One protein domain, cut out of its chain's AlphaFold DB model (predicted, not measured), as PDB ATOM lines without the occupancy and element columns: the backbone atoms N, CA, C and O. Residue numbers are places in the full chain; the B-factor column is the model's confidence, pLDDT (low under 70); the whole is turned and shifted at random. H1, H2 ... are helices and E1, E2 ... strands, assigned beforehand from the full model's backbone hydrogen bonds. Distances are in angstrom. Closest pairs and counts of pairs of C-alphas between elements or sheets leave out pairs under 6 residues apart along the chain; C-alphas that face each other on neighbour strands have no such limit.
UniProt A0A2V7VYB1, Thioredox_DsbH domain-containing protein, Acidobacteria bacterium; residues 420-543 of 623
ATOM      1  N   GLY A 420     -29.583  -2.521   1.893       89.81
ATOM      2  CA  GLY A 420     -29.804  -3.945   2.167       89.81
ATOM      3  C   GLY A 420     -31.271  -4.314   2.420       89.81
ATOM      4  O   GLY A 420     -31.848  -5.120   1.689       89.81
ATOM      5  N   VAL A 421     -31.922  -3.674   3.398       91.56
ATOM      6  CA  VAL A 421     -33.332  -3.970   3.747       91.56
ATOM      7  C   VAL A 421     -34.310  -3.593   2.631       91.56
ATOM      8  O   VAL A 421     -35.293  -4.301   2.411       91.56
ATOM      9  N   ASN A 422     -34.028  -2.535   1.856       95.56
ATOM     10  CA  ASN A 422     -34.798  -2.269   0.640       95.56
ATOM     11  C   ASN A 422     -34.548  -3.352  -0.418       95.56
ATOM     12  O   ASN A 422     -35.489  -3.727  -1.106       95.56
ATOM     13  N   GLY A 423     -33.330  -3.890  -0.535       96.00
ATOM     14  CA  GLY A 423     -33.023  -5.050  -1.377       96.00
ATOM     15  C   GLY A 423     -33.892  -6.268  -1.047       96.00
ATOM     16  O   GLY A 423     -34.488  -6.862  -1.949       96.00
ATOM     17  N   LEU A 424     -34.062  -6.578   0.244       93.62
ATOM     18  CA  LEU A 424     -34.980  -7.628   0.705       93.62
ATOM     19  C   LEU A 424     -36.439  -7.322   0.353       93.62
ATOM     20  O   LEU A 424     -37.143  -8.200  -0.144       93.62
ATOM     21  N   MET A 425     -36.908  -6.089   0.565       97.19
ATOM     22  CA  MET A 425     -38.286  -5.732   0.214       97.19
ATOM     23  C   MET A 425     -38.523  -5.739  -1.305       97.19
ATOM     24  O   MET A 425     -39.572  -6.188  -1.759       97.19
ATOM     25  N   ILE A 426     -37.545  -5.311  -2.110       97.88
ATOM     26  CA  ILE A 426     -37.586  -5.420  -3.577       97.88
ATOM     27  C   ILE A 426     -37.718  -6.893  -3.982       97.88
ATOM     28  O   ILE A 426     -38.573  -7.208  -4.808       97.88
ATOM     29  N   SER A 427     -36.934  -7.791  -3.370       93.62
ATOM     30  CA  SER A 427     -37.060  -9.243  -3.561       93.62
ATOM     31  C   SER A 427     -38.472  -9.727  -3.217       93.62
ATOM     32  O   SER A 427     -39.124 -10.360  -4.049       93.62
ATOM     33  N   ALA A 428     -38.988  -9.382  -2.033       95.00
ATOM     34  CA  ALA A 428     -40.314  -9.799  -1.582       95.00
ATOM     35  C   ALA A 428     -41.432  -9.326  -2.527       95.00
ATOM     36  O   ALA A 428     -42.292 -10.117  -2.909       95.00
ATOM     37  N   MET A 429     -41.387  -8.065  -2.961       97.75
ATOM     38  CA  MET A 429     -42.351  -7.473  -3.892       97.75
ATOM     39  C   MET A 429     -42.255  -8.088  -5.296       97.75
ATOM     40  O   MET A 429     -43.271  -8.464  -5.882       97.75
ATOM     41  N   ALA A 430     -41.044  -8.263  -5.834       90.25
ATOM     42  CA  ALA A 430     -40.838  -8.890  -7.140       90.25
ATOM     43  C   ALA A 430     -41.345 -10.340  -7.153       90.25
ATOM     44  O   ALA A 430     -42.106 -10.735  -8.039       90.25
ATOM     45  N   ARG A 431     -40.995 -11.114  -6.118       85.38
ATOM     46  CA  ARG A 431     -41.482 -12.485  -5.941       85.38
ATOM     47  C   ARG A 431     -42.988 -12.523  -5.735       85.38
ATOM     48  O   ARG A 431     -43.641 -13.335  -6.374       85.38
ATOM     49  N   GLY A 432     -43.546 -11.642  -4.908       85.88
ATOM     50  CA  GLY A 432     -44.989 -11.517  -4.714       85.88
ATOM     51  C   GLY A 432     -45.714 -11.288  -6.034       85.88
ATOM     52  O   GLY A 432     -46.647 -12.016  -6.357       85.88
ATOM     53  N   GLY A 433     -45.226 -10.358  -6.854       84.88
ATOM     54  CA  GLY A 433     -45.796 -10.080  -8.167       84.88
ATOM     55  C   GLY A 433     -45.718 -11.262  -9.133       84.88
ATOM     56  O   GLY A 433     -46.714 -11.582  -9.779       84.88
ATOM     57  N   ALA A 434     -44.576 -11.953  -9.189       77.06
ATOM     58  CA  ALA A 434     -44.388 -13.117 -10.055       77.06
ATOM     59  C   ALA A 434     -45.204 -14.343  -9.605       77.06
ATOM     60  O   ALA A 434     -45.750 -15.075 -10.428       77.06
ATOM     61  N   VAL A 435     -45.280 -14.582  -8.295       80.69
ATOM     62  CA  VAL A 435     -45.867 -15.790  -7.704       80.69
ATOM     63  C   VAL A 435     -47.383 -15.658  -7.569       80.69
ATOM     64  O   VAL A 435     -48.095 -16.597  -7.919       80.69
ATOM     65  N   LEU A 436     -47.881 -14.497  -7.130       86.94
ATOM     66  CA  LEU A 436     -49.316 -14.195  -7.000       86.94
ATOM     67  C   LEU A 436     -49.943 -13.698  -8.314       86.94
ATOM     68  O   LEU A 436     -51.159 -13.547  -8.385       86.94
ATOM     69  N   ASN A 437     -49.128 -13.454  -9.348       83.50
ATOM     70  CA  ASN A 437     -49.537 -12.864 -10.625       83.50
ATOM     71  C   ASN A 437     -50.181 -11.470 -10.462       83.50
ATOM     72  O   ASN A 437     -51.210 -11.159 -11.062       83.50
ATOM     73  N   GLU A 438     -49.569 -10.616  -9.637       91.56
ATOM     74  CA  GLU A 438     -50.076  -9.277  -9.326       91.56
ATOM     75  C   GLU A 438     -49.079  -8.178  -9.694       91.56
ATOM     76  O   GLU A 438     -48.097  -7.914  -8.996       91.56
ATOM     77  N   LYS A 439     -49.379  -7.463 -10.784       92.31
ATOM     78  CA  LYS A 439     -48.507  -6.415 -11.332       92.31
ATOM     79  C   LYS A 439     -48.179  -5.300 -10.331       92.31
ATOM     80  O   LYS A 439     -47.070  -4.774 -10.370       92.31
ATOM     81  N   LYS A 440     -49.096  -4.969  -9.409       95.06
ATOM     82  CA  LYS A 440     -48.890  -3.905  -8.405       95.06
ATOM     83  C   LYS A 440     -47.614  -4.100  -7.577       95.06
ATOM     84  O   LYS A 440     -46.953  -3.115  -7.261       95.06
ATOM     85  N   TYR A 441     -47.235  -5.346  -7.284       95.88
ATOM     86  CA  TYR A 441     -46.027  -5.635  -6.514       95.88
ATOM     87  C   TYR A 441     -44.760  -5.512  -7.361       95.88
ATOM     88  O   TYR A 441     -43.768  -4.955  -6.898       95.88
ATOM     89  N   VAL A 442     -44.802  -5.927  -8.632       92.69
ATOM     90  CA  VAL A 442     -43.688  -5.693  -9.569       92.69
ATOM     91  C   VAL A 442     -43.458  -4.193  -9.764       92.69
ATOM     92  O   VAL A 442     -42.319  -3.736  -9.736       92.69
ATOM     93  N   ASP A 443     -44.529  -3.407  -9.889       94.50
ATOM     94  CA  ASP A 443     -44.445  -1.949 -10.031       94.50
ATOM     95  C   ASP A 443     -43.834  -1.284  -8.786       94.50
ATOM     96  O   ASP A 443     -42.987  -0.396  -8.911       94.50
ATOM     97  N   ALA A 444     -44.201  -1.749  -7.587       95.19
ATOM     98  CA  ALA A 444     -43.592  -1.298  -6.337       95.19
ATOM     99  C   ALA A 444     -42.094  -1.651  -6.266       95.19
ATOM    100  O   ALA A 444     -41.277  -0.798  -5.909       95.19
ATOM    101  N   ALA A 445     -41.715  -2.870  -6.667       96.25
ATOM    102  CA  ALA A 445     -40.320  -3.308  -6.718       96.25
ATOM    103  C   ALA A 445     -39.487  -2.482  -7.716       96.25
ATOM    104  O   ALA A 445     -38.391  -2.032  -7.382       96.25
ATOM    105  N   LEU A 446     -40.024  -2.218  -8.915       95.75
ATOM    106  CA  LEU A 446     -39.391  -1.377  -9.939       95.75
ATOM    107  C   LEU A 446     -39.141   0.045  -9.430       95.75
ATOM    108  O   LEU A 446     -38.055   0.601  -9.625       95.75
ATOM    109  N   PHE A 447     -40.143   0.636  -8.780       95.12
ATOM    110  CA  PHE A 447     -40.033   1.973  -8.212       95.12
ATOM    111  C   PHE A 447     -38.963   2.026  -7.114       95.12
ATOM    112  O   PHE A 447     -38.050   2.853  -7.188       95.12
ATOM    113  N   ALA A 448     -39.013   1.099  -6.154       95.75
ATOM    114  CA  ALA A 448     -38.048   1.028  -5.061       95.75
ATOM    115  C   ALA A 448     -36.613   0.807  -5.568       95.75
ATOM    116  O   ALA A 448     -35.715   1.563  -5.195       95.75
ATOM    117  N   ALA A 449     -36.397  -0.144  -6.483       96.38
ATOM    118  CA  ALA A 449     -35.082  -0.399  -7.074       96.38
ATOM    119  C   ALA A 449     -34.532   0.830  -7.808       96.38
ATOM    120  O   ALA A 449     -33.354   1.160  -7.669       96.38
ATOM    121  N   THR A 450     -35.384   1.560  -8.535       95.44
ATOM    122  CA  THR A 450     -34.986   2.799  -9.222       95.44
ATOM    123  C   THR A 450     -34.518   3.863  -8.229       95.44
ATOM    124  O   THR A 450     -33.475   4.483  -8.430       95.44
ATOM    125  N   VAL A 451     -35.264   4.075  -7.144       94.25
ATOM    126  CA  VAL A 451     -34.933   5.092  -6.134       94.25
ATOM    127  C   VAL A 451     -33.674   4.721  -5.348       94.25
ATOM    128  O   VAL A 451     -32.788   5.566  -5.193       94.25
ATOM    129  N   VAL A 452     -33.564   3.470  -4.887       94.56
ATOM    130  CA  VAL A 452     -32.412   2.964  -4.122       94.56
ATOM    131  C   VAL A 452     -31.135   3.078  -4.942       94.56
ATOM    132  O   VAL A 452     -30.164   3.684  -4.497       94.56
ATOM    133  N   THR A 453     -31.143   2.564  -6.171       94.81
ATOM    134  CA  THR A 453     -29.942   2.536  -7.015       94.81
ATOM    135  C   THR A 453     -29.533   3.938  -7.460       94.81
ATOM    136  O   THR A 453     -28.355   4.273  -7.410       94.81
ATOM    137  N   LYS A 454     -30.487   4.818  -7.785       94.19
ATOM    138  CA  LYS A 454     -30.189   6.227  -8.086       94.19
ATOM    139  C   LYS A 454     -29.542   6.964  -6.908       94.19
ATOM    140  O   LYS A 454     -28.755   7.880  -7.135       94.19
ATOM    141  N   SER A 455     -29.904   6.606  -5.676       92.81
ATOM    142  CA  SER A 455     -29.499   7.352  -4.476       92.81
ATOM    143  C   SER A 455     -28.240   6.796  -3.813       92.81
ATOM    144  O   SER A 455     -27.449   7.571  -3.286       92.81
ATOM    145  N   LEU A 456     -28.052   5.472  -3.830       94.25
ATOM    146  CA  LEU A 456     -27.020   4.789  -3.043       94.25
ATOM    147  C   LEU A 456     -25.954   4.085  -3.893       94.25
ATOM    148  O   LEU A 456     -24.899   3.747  -3.361       94.25
ATOM    149  N   TRP A 457     -26.176   3.877  -5.197       95.25
ATOM    150  CA  TRP A 457     -25.175   3.283  -6.090       95.25
ATOM    151  C   TRP A 457     -24.436   4.348  -6.907       95.25
ATOM    152  O   TRP A 457     -25.025   5.098  -7.686       95.25
ATOM    153  N   ASN A 458     -23.109   4.382  -6.781       94.12
ATOM    154  CA  ASN A 458     -22.243   5.212  -7.608       94.12
ATOM    155  C   ASN A 458     -21.695   4.395  -8.785       94.12
ATOM    156  O   ASN A 458     -20.760   3.610  -8.620       94.12
ATOM    157  N   ALA A 459     -22.237   4.610  -9.984       90.25
ATOM    158  CA  ALA A 459     -21.854   3.852 -11.175       90.25
ATOM    159  C   ALA A 459     -20.390   4.072 -11.610       90.25
ATOM    160  O   ALA A 459     -19.762   3.151 -12.126       90.25
ATOM    161  N   GLN A 460     -19.829   5.267 -11.389       89.00
ATOM    162  CA  GLN A 460     -18.459   5.608 -11.795       89.00
ATOM    163  C   GLN A 460     -17.422   4.952 -10.883       89.00
ATOM    164  O   GLN A 460     -16.452   4.366 -11.357       89.00
ATOM    165  N   LYS A 461     -17.635   5.039  -9.568       88.69
ATOM    166  CA  LYS A 461     -16.763   4.432  -8.553       88.69
ATOM    167  C   LYS A 461     -17.054   2.946  -8.349       88.69
ATOM    168  O   LYS A 461     -16.242   2.257  -7.738       88.69
ATOM    169  N   LYS A 462     -18.192   2.464  -8.862       89.44
ATOM    170  CA  LYS A 462     -18.757   1.139  -8.588       89.44
ATOM    171  C   LYS A 462     -18.835   0.887  -7.085       89.44
ATOM    172  O   LYS A 462     -18.315  -0.106  -6.609       89.44
ATOM    173  N   THR A 463     -19.404   1.816  -6.326       89.81
ATOM    174  CA  THR A 463     -19.532   1.698  -4.863       89.81
ATOM    175  C   THR A 463     -20.981   1.860  -4.447       89.81
ATOM    176  O   THR A 463     -21.658   2.768  -4.931       89.81
ATOM    177  N   LEU A 464     -21.432   1.005  -3.535       91.56
ATOM    178  CA  LEU A 464     -22.718   1.105  -2.857       91.56
ATOM    179  C   LEU A 464     -22.532   1.786  -1.496       91.56
ATOM    180  O   LEU A 464     -21.513   1.583  -0.832       91.56
ATOM    181  N   LEU A 465     -23.522   2.571  -1.094       90.69
ATOM    182  CA  LEU A 465     -23.674   3.079   0.264       90.69
ATOM    183  C   LEU A 465     -24.735   2.265   1.014       90.69
ATOM    184  O   LEU A 465     -25.739   1.852   0.423       90.69
ATOM    185  N   HIS A 466     -24.519   2.047   2.308       86.62
ATOM    186  CA  HIS A 466     -25.520   1.470   3.203       86.62
ATOM    187  C   HIS A 466     -26.703   2.436   3.321       86.62
ATOM    188  O   HIS A 466     -27.836   2.108   2.976       86.62
ATOM    189  N   SER A 467     -26.384   3.671   3.701       88.19
ATOM    190  CA  SER A 467     -27.272   4.826   3.797       88.19
ATOM    191  C   SER A 467     -26.491   6.095   3.425       88.19
ATOM    192  O   SER A 467     -25.315   6.039   3.055       88.19
ATOM    193  N   ALA A 468     -27.128   7.268   3.453       84.31
ATOM    194  CA  ALA A 468     -26.487   8.509   3.021       84.31
ATOM    195  C   ALA A 468     -25.224   8.837   3.845       84.31
ATOM    196  O   ALA A 468     -25.313   9.346   4.954       84.31
ATOM    197  N   GLY A 469     -24.048   8.612   3.251       79.81
ATOM    198  CA  GLY A 469     -22.745   8.899   3.856       79.81
ATOM    199  C   GLY A 469     -22.153   7.775   4.709       79.81
ATOM    200  O   GLY A 469     -21.096   7.988   5.301       79.81
ATOM    201  N   VAL A 470     -22.774   6.592   4.702       79.25
ATOM    202  CA  VAL A 470     -22.255   5.373   5.332       79.25
ATOM    203  C   VAL A 470     -21.961   4.329   4.256       79.25
ATOM    204  O   VAL A 470     -22.810   4.040   3.409       79.25
ATOM    205  N   ASP A 471     -20.747   3.780   4.259       80.88
ATOM    206  CA  ASP A 471     -20.328   2.769   3.282       80.88
ATOM    207  C   ASP A 471     -21.129   1.466   3.436       80.88
ATOM    208  O   ASP A 471     -21.461   1.060   4.547       80.88
ATOM    209  N   ALA A 472     -21.441   0.814   2.313       83.44
ATOM    210  CA  ALA A 472     -22.177  -0.449   2.306       83.44
ATOM    211  C   ALA A 472     -21.372  -1.620   2.879       83.44
ATOM    212  O   ALA A 472     -20.184  -1.780   2.591       83.44
ATOM    213  N   THR A 473     -22.086  -2.479   3.595       73.75
ATOM    214  CA  THR A 473     -21.636  -3.759   4.150       73.75
ATOM    215  C   THR A 473     -21.749  -4.873   3.114       73.75
ATOM    216  O   THR A 473     -22.454  -4.725   2.117       73.75
ATOM    217  N   VAL A 474     -21.107  -6.022   3.340       70.12
ATOM    218  CA  VAL A 474     -21.258  -7.194   2.449       70.12
ATOM    219  C   VAL A 474     -22.728  -7.612   2.313       70.12
ATOM    220  O   VAL A 474     -23.168  -7.967   1.217       70.12
ATOM    221  N   ASP A 475     -23.495  -7.508   3.396       71.81
ATOM    222  CA  ASP A 475     -24.911  -7.864   3.427       71.81
ATOM    223  C   ASP A 475     -25.766  -6.912   2.585       71.81
ATOM    224  O   ASP A 475     -26.660  -7.369   1.872       71.81
ATOM    225  N   ASP A 476     -25.449  -5.612   2.563       84.62
ATOM    226  CA  ASP A 476     -26.125  -4.651   1.683       84.62
ATOM    227  C   ASP A 476     -25.968  -5.027   0.207       84.62
ATOM    228  O   ASP A 476     -26.946  -5.022  -0.546       84.62
ATOM    229  N   TYR A 477     -24.745  -5.386  -0.207       85.81
ATOM    230  CA  TYR A 477     -24.491  -5.866  -1.567       85.81
ATOM    231  C   TYR A 477     -25.287  -7.148  -1.831       85.81
ATOM    232  O   TYR A 477     -26.020  -7.215  -2.818       85.81
ATOM    233  N   ALA A 478     -25.200  -8.141  -0.942       77.81
ATOM    234  CA  ALA A 478     -25.845  -9.436  -1.126       77.81
ATOM    235  C   ALA A 478     -27.378  -9.319  -1.231       77.81
ATOM    236  O   ALA A 478     -27.993  -9.881  -2.143       77.81
ATOM    237  N   MET A 479     -28.005  -8.561  -0.333       86.19
ATOM    238  CA  MET A 479     -29.458  -8.377  -0.304       86.19
ATOM    239  C   MET A 479     -29.954  -7.548  -1.491       86.19
ATOM    240  O   MET A 479     -30.974  -7.891  -2.092       86.19
ATOM    241  N   LEU A 480     -29.226  -6.495  -1.883       95.38
ATOM    242  CA  LEU A 480     -29.589  -5.703  -3.055       95.38
ATOM    243  C   LEU A 480     -29.428  -6.508  -4.352       95.38
ATOM    244  O   LEU A 480     -30.325  -6.477  -5.189       95.38
ATOM    245  N   VAL A 481     -28.342  -7.273  -4.508       87.88
ATOM    246  CA  VAL A 481     -28.149  -8.175  -5.658       87.88
ATOM    247  C   VAL A 481     -29.280  -9.200  -5.738       87.88
ATOM    248  O   VAL A 481     -29.854  -9.378  -6.811       87.88
ATOM    249  N   GLN A 482     -29.660  -9.819  -4.616       85.00
ATOM    250  CA  GLN A 482     -30.783 -10.760  -4.562       85.00
ATOM    251  C   GLN A 482     -32.096 -10.094  -5.011       85.00
ATOM    252  O   GLN A 482     -32.810 -10.652  -5.845       85.00
ATOM    253  N   GLY A 483     -32.388  -8.885  -4.516       90.75
ATOM    254  CA  GLY A 483     -33.557  -8.106  -4.933       90.75
ATOM    255  C   GLY A 483     -33.567  -7.775  -6.424       90.75
ATOM    256  O   GLY A 483     -34.592  -7.935  -7.082       90.75
ATOM    257  N   LEU A 484     -32.426  -7.366  -6.982       95.25
ATOM    258  CA  LEU A 484     -32.295  -7.049  -8.406       95.25
ATOM    259  C   LEU A 484     -32.431  -8.283  -9.308       95.25
ATOM    260  O   LEU A 484     -33.025  -8.181 -10.379       95.25
ATOM    261  N   LEU A 485     -31.931  -9.446  -8.876       77.06
ATOM    262  CA  LEU A 485     -32.113 -10.715  -9.586       77.06
ATOM    263  C   LEU A 485     -33.585 -11.136  -9.624       77.06
ATOM    264  O   LEU A 485     -34.098 -11.484 -10.685       77.06
ATOM    265  N   ASP A 486     -34.281 -11.064  -8.487       81.44
ATOM    266  CA  ASP A 486     -35.711 -11.386  -8.425       81.44
ATOM    267  C   ASP A 486     -36.545 -10.389  -9.237       81.44
ATOM    268  O   ASP A 486     -37.502 -10.772  -9.910       81.44
ATOM    269  N   LEU A 487     -36.158  -9.111  -9.230       90.38
ATOM    270  CA  LEU A 487     -36.784  -8.084 -10.056       90.38
ATOM    271  C   LEU A 487     -36.552  -8.327 -11.548       90.38
ATOM    272  O   LEU A 487     -37.482  -8.158 -12.337       90.38
ATOM    273  N   PHE A 488     -35.347  -8.734 -11.950       84.88
ATOM    274  CA  PHE A 488     -35.073  -9.154 -13.321       84.88
ATOM    275  C   PHE A 488     -35.969 -10.331 -13.717       84.88
ATOM    276  O   PHE A 488     -36.609 -10.265 -14.756       84.88
ATOM    277  N   GLU A 489     -36.095 -11.364 -12.886       77.00
ATOM    278  CA  GLU A 489     -36.956 -12.514 -13.193       77.00
ATOM    279  C   GLU A 489     -38.448 -12.150 -13.257       77.00
ATOM    280  O   GLU A 489     -39.190 -12.717 -14.058       77.00
ATOM    281  N   ALA A 490     -38.898 -11.188 -12.446       75.50
ATOM    282  CA  ALA A 490     -40.286 -10.732 -12.445       75.50
ATOM    283  C   ALA A 490     -40.618  -9.766 -13.599       75.50
ATOM    284  O   ALA A 490     -41.758  -9.733 -14.060       75.50
ATOM    285  N   SER A 491     -39.651  -8.958 -14.048       81.25
ATOM    286  CA  SER A 491     -39.864  -7.893 -15.048       81.25
ATOM    287  C   SER A 491     -39.281  -8.188 -16.431       81.25
ATOM    288  O   SER A 491     -39.694  -7.564 -17.404       81.25
ATOM    289  N   TYR A 492     -38.320  -9.109 -16.517       75.62
ATOM    290  CA  TYR A 492     -37.484  -9.406 -17.683       75.62
ATOM    291  C   TYR A 492     -36.732  -8.197 -18.266       75.62
ATOM    292  O   TYR A 492     -36.313  -8.228 -19.422       75.62
ATOM    293  N   ASP A 493     -36.525  -7.133 -17.482       81.94
ATOM    294  CA  ASP A 493     -35.736  -5.973 -17.902       81.94
ATOM    295  C   ASP A 493     -34.237  -6.220 -17.620       81.94
ATOM    296  O   ASP A 493     -33.823  -6.211 -16.452       81.94
ATOM    297  N   PRO A 494     -33.404  -6.436 -18.660       77.00
ATOM    298  CA  PRO A 494     -32.011  -6.860 -18.505       77.00
ATOM    299  C   PRO A 494     -31.144  -5.847 -17.755       77.00
ATOM    300  O   PRO A 494     -30.140  -6.238 -17.161       77.00
ATOM    301  N   LYS A 495     -31.550  -4.569 -17.681       93.62
ATOM    302  CA  LYS A 495     -30.786  -3.548 -16.949       93.62
ATOM    303  C   LYS A 495     -30.594  -3.907 -15.471       93.62
ATOM    304  O   LYS A 495     -29.601  -3.509 -14.864       93.62
ATOM    305  N   TRP A 496     -31.546  -4.634 -14.876       89.75
ATOM    306  CA  TRP A 496     -31.471  -5.049 -13.476       89.75
ATOM    307  C   TRP A 496     -30.477  -6.188 -13.278       89.75
ATOM    308  O   TRP A 496     -29.743  -6.180 -12.291       89.75
ATOM    309  N   LEU A 497     -30.393  -7.112 -14.240       80.19
ATOM    310  CA  LEU A 497     -29.375  -8.159 -14.259       80.19
ATOM    311  C   LEU A 497     -27.975  -7.556 -14.438       80.19
ATOM    312  O   LEU A 497     -27.075  -7.875 -13.664       80.19
ATOM    313  N   ASP A 498     -27.805  -6.634 -15.389       83.12
ATOM    314  CA  ASP A 498     -26.530  -5.942 -15.616       83.12
ATOM    315  C   ASP A 498     -26.054  -5.203 -14.358       83.12
ATOM    316  O   ASP A 498     -24.875  -5.250 -13.988       83.12
ATOM    317  N   LEU A 499     -26.981  -4.545 -13.655       94.25
ATOM    318  CA  LEU A 499     -26.682  -3.868 -12.401       94.25
ATOM    319  C   LEU A 499     -26.332  -4.856 -11.279       94.25
ATOM    320  O   LEU A 499     -25.363  -4.622 -10.558       94.25
ATOM    321  N   ALA A 500     -27.066  -5.965 -11.153       86.06
ATOM    322  CA  ALA A 500     -26.768  -7.019 -10.184       86.06
ATOM    323  C   ALA A 500     -25.354  -7.593 -10.392       86.06
ATOM    324  O   ALA A 500     -24.600  -7.726  -9.428       86.06
ATOM    325  N   ILE A 501     -24.950  -7.836 -11.646       79.38
ATOM    326  CA  ILE A 501     -23.585  -8.260 -12.004       79.38
ATOM    327  C   ILE A 501     -22.560  -7.208 -11.565       79.38
ATOM    328  O   ILE A 501     -21.555  -7.547 -10.936       79.38
ATOM    329  N   ALA A 502     -22.791  -5.929 -11.874       88.56
ATOM    330  CA  ALA A 502     -21.854  -4.856 -11.535       88.56
ATOM    331  C   ALA A 502     -21.658  -4.695 -10.016       88.56
ATOM    332  O   ALA A 502     -20.534  -4.455  -9.562       88.56
ATOM    333  N   ILE A 503     -22.737  -4.838  -9.243       90.38
ATOM    334  CA  ILE A 503     -22.729  -4.770  -7.778       90.38
ATOM    335  C   ILE A 503     -22.025  -6.006  -7.192       90.38
ATOM    336  O   ILE A 503     -21.123  -5.842  -6.371       90.38
ATOM    337  N   GLN A 504     -22.330  -7.218  -7.672       79.62
ATOM    338  CA  GLN A 504     -21.655  -8.447  -7.229       79.62
ATOM    339  C   GLN A 504     -20.145  -8.397  -7.504       79.62
ATOM    340  O   GLN A 504     -19.340  -8.646  -6.614       79.62
ATOM    341  N   GLN A 505     -19.730  -7.971  -8.701       81.94
ATOM    342  CA  GLN A 505     -18.307  -7.820  -9.029       81.94
ATOM    343  C   GLN A 505     -17.579  -6.842  -8.098       81.94
ATOM    344  O   GLN A 505     -16.369  -6.968  -7.891       81.94
ATOM    345  N   ARG A 506     -18.277  -5.826  -7.568       85.19
ATOM    346  CA  ARG A 506     -17.697  -4.926  -6.567       85.19
ATOM    347  C   ARG A 506     -17.527  -5.623  -5.221       85.19
ATOM    348  O   ARG A 506     -16.471  -5.429  -4.610       85.19
ATOM    349  N   GLN A 507     -18.537  -6.376  -4.784       78.81
ATOM    350  CA  GLN A 507     -18.507  -7.174  -3.556       78.81
ATOM    351  C   GLN A 507     -17.321  -8.154  -3.585       78.81
ATOM    352  O   GLN A 507     -16.538  -8.201  -2.639       78.81
ATOM    353  N   ASP A 508     -17.114  -8.833  -4.717       68.31
ATOM    354  CA  ASP A 508     -16.070  -9.855  -4.901       68.31
ATOM    355  C   ASP A 508     -14.647  -9.290  -4.845       68.31
ATOM    356  O   ASP A 508     -13.712  -9.962  -4.416       68.31
ATOM    357  N   LYS A 509     -14.467  -8.025  -5.243       69.25
ATOM    358  CA  LYS A 509     -13.177  -7.316  -5.170       69.25
ATOM    359  C   LYS A 509     -12.826  -6.832  -3.757       69.25
ATOM    360  O   LYS A 509     -11.821  -6.145  -3.589       69.25
ATOM    361  N   GLY A 510     -13.639  -7.184  -2.762       60.97
ATOM    362  CA  GLY A 510     -13.456  -6.850  -1.356       60.97
ATOM    363  C   GLY A 510     -14.112  -5.524  -0.991       60.97
ATOM    364  O   GLY A 510     -13.740  -4.458  -1.494       60.97
ATOM    365  N   VAL A 511     -15.080  -5.572  -0.078       53.28
ATOM    366  CA  VAL A 511     -15.527  -4.385   0.656       53.28
ATOM    367  C   VAL A 511     -14.356  -3.983   1.554       53.28
ATOM    368  O   VAL A 511     -13.910  -4.769   2.384       53.28
ATOM    369  N   ALA A 512     -13.774  -2.804   1.326       42.78
ATOM    370  CA  ALA A 512     -12.702  -2.310   2.181       42.78
ATOM    371  C   ALA A 512     -13.321  -2.031   3.555       42.78
ATOM    372  O   ALA A 512     -14.045  -1.054   3.717       42.78
ATOM    373  N   SER A 513     -13.095  -2.936   4.505       45.69
ATOM    374  CA  SER A 513     -13.668  -2.877   5.845       45.69
ATOM    375  C   SER A 513     -13.240  -1.583   6.539       45.69
ATOM    376  O   SER A 513     -12.064  -1.408   6.864       45.69
ATOM    377  N   SER A 514     -14.198  -0.703   6.814       43.34
ATOM    378  CA  SER A 514     -14.066   0.467   7.690       43.34
ATOM    379  C   SER A 514     -14.002   0.087   9.182       43.34
ATOM    380  O   SER A 514     -14.024   0.956  10.055       43.34
ATOM    381  N   MET A 515     -13.891  -1.211   9.500       44.09
ATOM    382  CA  MET A 515     -13.785  -1.717  10.866       44.09
ATOM    383  C   MET A 515     -12.460  -1.294  11.524       44.09
ATOM    384  O   MET A 515     -11.384  -1.523  10.961       44.09
ATOM    385  N   PRO A 516     -12.502  -0.742  12.754       44.53
ATOM    386  CA  PRO A 516     -11.318  -0.564  13.584       44.53
ATOM    387  C   PRO A 516     -10.507  -1.863  13.677       44.53
ATOM    388  O   PRO A 516     -11.073  -2.938  13.852       44.53
ATOM    389  N   MET A 517      -9.176  -1.762  13.627       41.44
ATOM    390  CA  MET A 517      -8.225  -2.892  13.604       41.44
ATOM    391  C   MET A 517      -8.430  -3.929  14.732       41.44
ATOM    392  O   MET A 517      -8.070  -5.090  14.584       41.44
ATOM    393  N   MET A 518      -9.049  -3.542  15.854       44.06
ATOM    394  CA  MET A 518      -9.428  -4.458  16.939       44.06
ATOM    395  C   MET A 518     -10.623  -5.366  16.598       44.06
ATOM    396  O   MET A 518     -10.717  -6.476  17.113       44.06
ATOM    397  N   LEU A 519     -11.548  -4.921  15.753       45.22
ATOM    398  CA  LEU A 519     -12.726  -5.705  15.374       45.22
ATOM    399  C   LEU A 519     -12.420  -6.661  14.206       45.22
ATOM    400  O   LEU A 519     -13.191  -7.577  13.939       45.22
ATOM    401  N   GLN A 520     -11.263  -6.509  13.550       43.09
ATOM    402  CA  GLN A 520     -10.787  -7.449  12.534       43.09
ATOM    403  C   GLN A 520     -10.603  -8.851  13.135       43.09
ATOM    404  O   GLN A 520      -9.957  -9.024  14.172       43.09
ATOM    405  N   GLY A 521     -11.187  -9.860  12.484       36.09
ATOM    406  CA  GLY A 521     -11.150 -11.257  12.927       36.09
ATOM    407  C   GLY A 521     -12.275 -11.667  13.883       36.09
ATOM    408  O   GLY A 521     -12.373 -12.845  14.214       36.09
ATOM    409  N   MET A 522     -13.147 -10.744  14.305       42.78
ATOM    410  CA  MET A 522     -14.478 -11.139  14.766       42.78
ATOM    411  C   MET A 522     -15.296 -11.490  13.523       42.78
ATOM    412  O   MET A 522     -15.390 -10.677  12.607       42.78
ATOM    413  N   THR A 523     -15.834 -12.709  13.456       42.06
ATOM    414  CA  THR A 523     -16.791 -13.096  12.413       42.06
ATOM    415  C   THR A 523     -18.050 -12.256  12.580       42.06
ATOM    416  O   THR A 523     -18.958 -12.631  13.321       42.06
ATOM    417  N   VAL A 524     -18.080 -11.099  11.922       41.91
ATOM    418  CA  VAL A 524     -19.326 -10.416  11.587       41.91
ATOM    419  C   VAL A 524     -20.069 -11.349  10.644       41.91
ATOM    420  O   VAL A 524     -19.458 -11.982   9.777       41.91
ATOM    421  N   ARG A 525     -21.368 -11.530  10.876       47.38
ATOM    422  CA  ARG A 525     -22.171 -12.405  10.034       47.38
ATOM    423  C   ARG A 525     -22.137 -11.807   8.632       47.38
ATOM    424  O   ARG A 525     -22.520 -10.668   8.430       47.38
ATOM    425  N   HIS A 526     -21.646 -12.576   7.678       51.28
ATOM    426  CA  HIS A 526     -21.946 -12.332   6.279       51.28
ATOM    427  C   HIS A 526     -23.057 -13.307   5.926       51.28
ATOM    428  O   HIS A 526     -22.980 -14.482   6.311       51.28
ATOM    429  N   ASP A 527     -24.090 -12.875   5.206       49.84
ATOM    430  CA  ASP A 527     -25.026 -13.828   4.614       49.84
ATOM    431  C   ASP A 527     -24.342 -14.533   3.426       49.84
ATOM    432  O   ASP A 527     -24.609 -14.291   2.244       49.84
ATOM    433  N   GLU A 528     -23.388 -15.412   3.759       51.91
ATOM    434  CA  GLU A 528     -22.658 -16.261   2.820       51.91
ATOM    435  C   GLU A 528     -23.633 -17.101   1.996       51.91
ATOM    436  O   GLU A 528     -23.362 -17.391   0.834       51.91
ATOM    437  N   ALA A 529     -24.794 -17.456   2.558       54.78
ATOM    438  CA  ALA A 529     -25.815 -18.219   1.859       54.78
ATOM    439  C   ALA A 529     -26.488 -17.394   0.753       54.78
ATOM    440  O   ALA A 529     -26.648 -17.908  -0.358       54.78
ATOM    441  N   ILE A 530     -26.854 -16.133   1.018       56.16
ATOM    442  CA  ILE A 530     -27.374 -15.221  -0.017       56.16
ATOM    443  C   ILE A 530     -26.284 -14.927  -1.051       56.16
ATOM    444  O   ILE A 530     -26.529 -15.075  -2.245       56.16
ATOM    445  N   THR A 531     -25.069 -14.598  -0.613       56.97
ATOM    446  CA  THR A 531     -23.942 -14.296  -1.513       56.97
ATOM    447  C   THR A 531     -23.634 -15.467  -2.448       56.97
ATOM    448  O   THR A 531     -23.638 -15.311  -3.667       56.97
ATOM    449  N   THR A 532     -23.472 -16.673  -1.897       54.28
ATOM    450  CA  THR A 532     -23.202 -17.889  -2.681       54.28
ATOM    451  C   THR A 532     -24.345 -18.187  -3.655       54.28
ATOM    452  O   THR A 532     -24.113 -18.573  -4.804       54.28
ATOM    453  N   ARG A 533     -25.600 -17.988  -3.228       56.69
ATOM    454  CA  ARG A 533     -26.777 -18.151  -4.093       56.69
ATOM    455  C   ARG A 533     -26.774 -17.141  -5.242       56.69
ATOM    456  O   ARG A 533     -27.080 -17.525  -6.371       56.69
ATOM    457  N   ASN A 534     -26.420 -15.888  -4.973       60.66
ATOM    458  CA  ASN A 534     -26.333 -14.838  -5.983       60.66
ATOM    459  C   ASN A 534     -25.245 -15.137  -7.010       60.66
ATOM    460  O   ASN A 534     -25.541 -15.113  -8.202       60.66
ATOM    461  N   HIS A 535     -24.030 -15.493  -6.576       57.12
ATOM    462  CA  HIS A 535     -22.944 -15.913  -7.473       57.12
ATOM    463  C   HIS A 535     -23.394 -16.999  -8.439       57.12
ATOM    464  O   HIS A 535     -23.186 -16.895  -9.648       57.12
ATOM    465  N   PHE A 536     -24.066 -18.018  -7.906       54.22
ATOM    466  CA  PHE A 536     -24.582 -19.121  -8.698       54.22
ATOM    467  C   PHE A 536     -25.640 -18.662  -9.715       54.22
ATOM    468  O   PHE A 536     -25.539 -18.987 -10.899       54.22
ATOM    469  N   ARG A 537     -26.638 -17.879  -9.281       54.59
ATOM    470  CA  ARG A 537     -27.691 -17.352 -10.169       54.59
ATOM    471  C   ARG A 537     -27.119 -16.459 -11.265       54.59
ATOM    472  O   ARG A 537     -27.500 -16.605 -12.421       54.59
ATOM    473  N   LEU A 538     -26.186 -15.575 -10.926       55.50
ATOM    474  CA  LEU A 538     -25.554 -14.669 -11.881       55.50
ATOM    475  C   LEU A 538     -24.747 -15.429 -12.926       55.50
ATOM    476  O   LEU A 538     -24.859 -15.121 -14.107       55.50
ATOM    477  N   ALA A 539     -23.985 -16.446 -12.529       52.62
ATOM    478  CA  ALA A 539     -23.235 -17.250 -13.485       52.62
ATOM    479  C   ALA A 539     -24.149 -18.013 -14.456       52.62
ATOM    480  O   ALA A 539     -23.875 -18.039 -15.656       52.62
ATOM    481  N   LEU A 540     -25.272 -18.558 -13.962       52.12
ATOM    482  CA  LEU A 540     -26.291 -19.180 -14.811       52.12
ATOM    483  C   LEU A 540     -26.910 -18.185 -15.802       52.12
ATOM    484  O   LEU A 540     -27.016 -18.492 -16.987       52.12
ATOM    485  N   LEU A 541     -27.315 -17.003 -15.328       47.41
ATOM    486  CA  LEU A 541     -28.011 -16.000 -16.141       47.41
ATOM    487  C   LEU A 541     -27.081 -15.281 -17.130       47.41
ATOM    488  O   LEU A 541     -27.506 -14.945 -18.231       47.41
ATOM    489  N   ALA A 542     -25.816 -15.070 -16.764       51.28
ATOM    490  CA  ALA A 542     -24.817 -14.389 -17.592       51.28
ATOM    491  C   ALA A 542     -24.000 -15.343 -18.485       51.28
ATOM    492  O   ALA A 542     -23.084 -14.897 -19.182       51.28
ATOM    493  N   GLY A 543     -24.281 -16.652 -18.437       43.44
ATOM    494  CA  GLY A 543     -23.544 -17.674 -19.186       43.44
ATOM    495  C   GLY A 543     -22.051 -17.734 -18.844       43.44
ATOM    496  O   GLY A 543     -21.247 -18.127 -19.688       43.44
TER     497      GLY A 543
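This is residues 420 to 543 of the 623 residues of the protein "Thioredox_DsbH domain-containing protein" of Acidobacteria bacterium (UniProt A0A2V7VYB1). H3 forms the core of a helical body, with H1 and H4 side by side with it on either side; H2 packs on H1 and H3, and H5 packs slantwise on H3 and H4 from the side away from H2. A small strand part round E1 packs at the end of the body where H2 ends and H3 begins, and residues 515 to 523 of a long loop stick out near that end. The printed part has 124 residues with five named helices and one named strand, in the order H1, H2, E1, H3, H4, H5, and its class is mostly helix. It is compact, with a radius of gyration of the C-alphas of 14.5 A, and elongated, spanning 49 by 30 by 25 A.

H1, residues 420 to 436, begins at C-alpha 420, (-29.804, -3.945, 2.167), and is 23.9 A long from first to last C-alpha. H2, residues 439 to 456, is 25.6 A long. E1, residues 463 to 467, is 12.0 A long. H3, residues 474 to 491, is 25.6 A long and begins at (-21.258, -7.194, 2.449). H4, residues 494 to 508, is 21.2 A long. H5, residues 528 to 541, is 19.7 A long and ends at C-alpha 541, (-28.011, -16.000, -16.141).

H3 is the hub, touching the other four helices. H1, H2 and H3 form an up and down bundle, each helix running against the one before it. H1 and H2 are a helical hairpin at a shallow tilt of 20 degrees; their closest C-alphas, of Ile 426 and Ala 445, are 4.7 A apart. H1 touches H3 at a shallow tilt of 23 degrees, the same way, closest at the C-alphas of Gly 420 and Asp 476, 3.8 A. H2 touches H3 with residues 442 to 449 alone, closest at the C-alphas of Val 442 and Ala 490, 6.7 A. H3 and H4 are a helical hairpin at a shallow tilt of 17 degrees, closest at the C-alphas of Val 481 and Ala 500, 4.9 A. H5 touches H3 at a steep tilt of 38 degrees, closest at the C-alphas of Ala 478 and Thr 531, 5.2 A. H5 is apart from H1 and H2. E1 pairs with no named strand, but its residues 463 to 464 pair antiparallel with residues 457 to 458, and its residues 465 to 467 with residues 470 to 471. In H1, H2, H3, H4 and H5, every O i to N i+4 pair is within hydrogen-bond range.

The two C-alphas farthest apart, of Asn 437 and Met 518, are 49.4 A apart. The printed part has no cut. The link from H4 to H5, 19 residues, is long, and its residues 515 to 523 stand free. The mean pLDDT of the printed part is 77.1, and residues 508 to 543 are under 70.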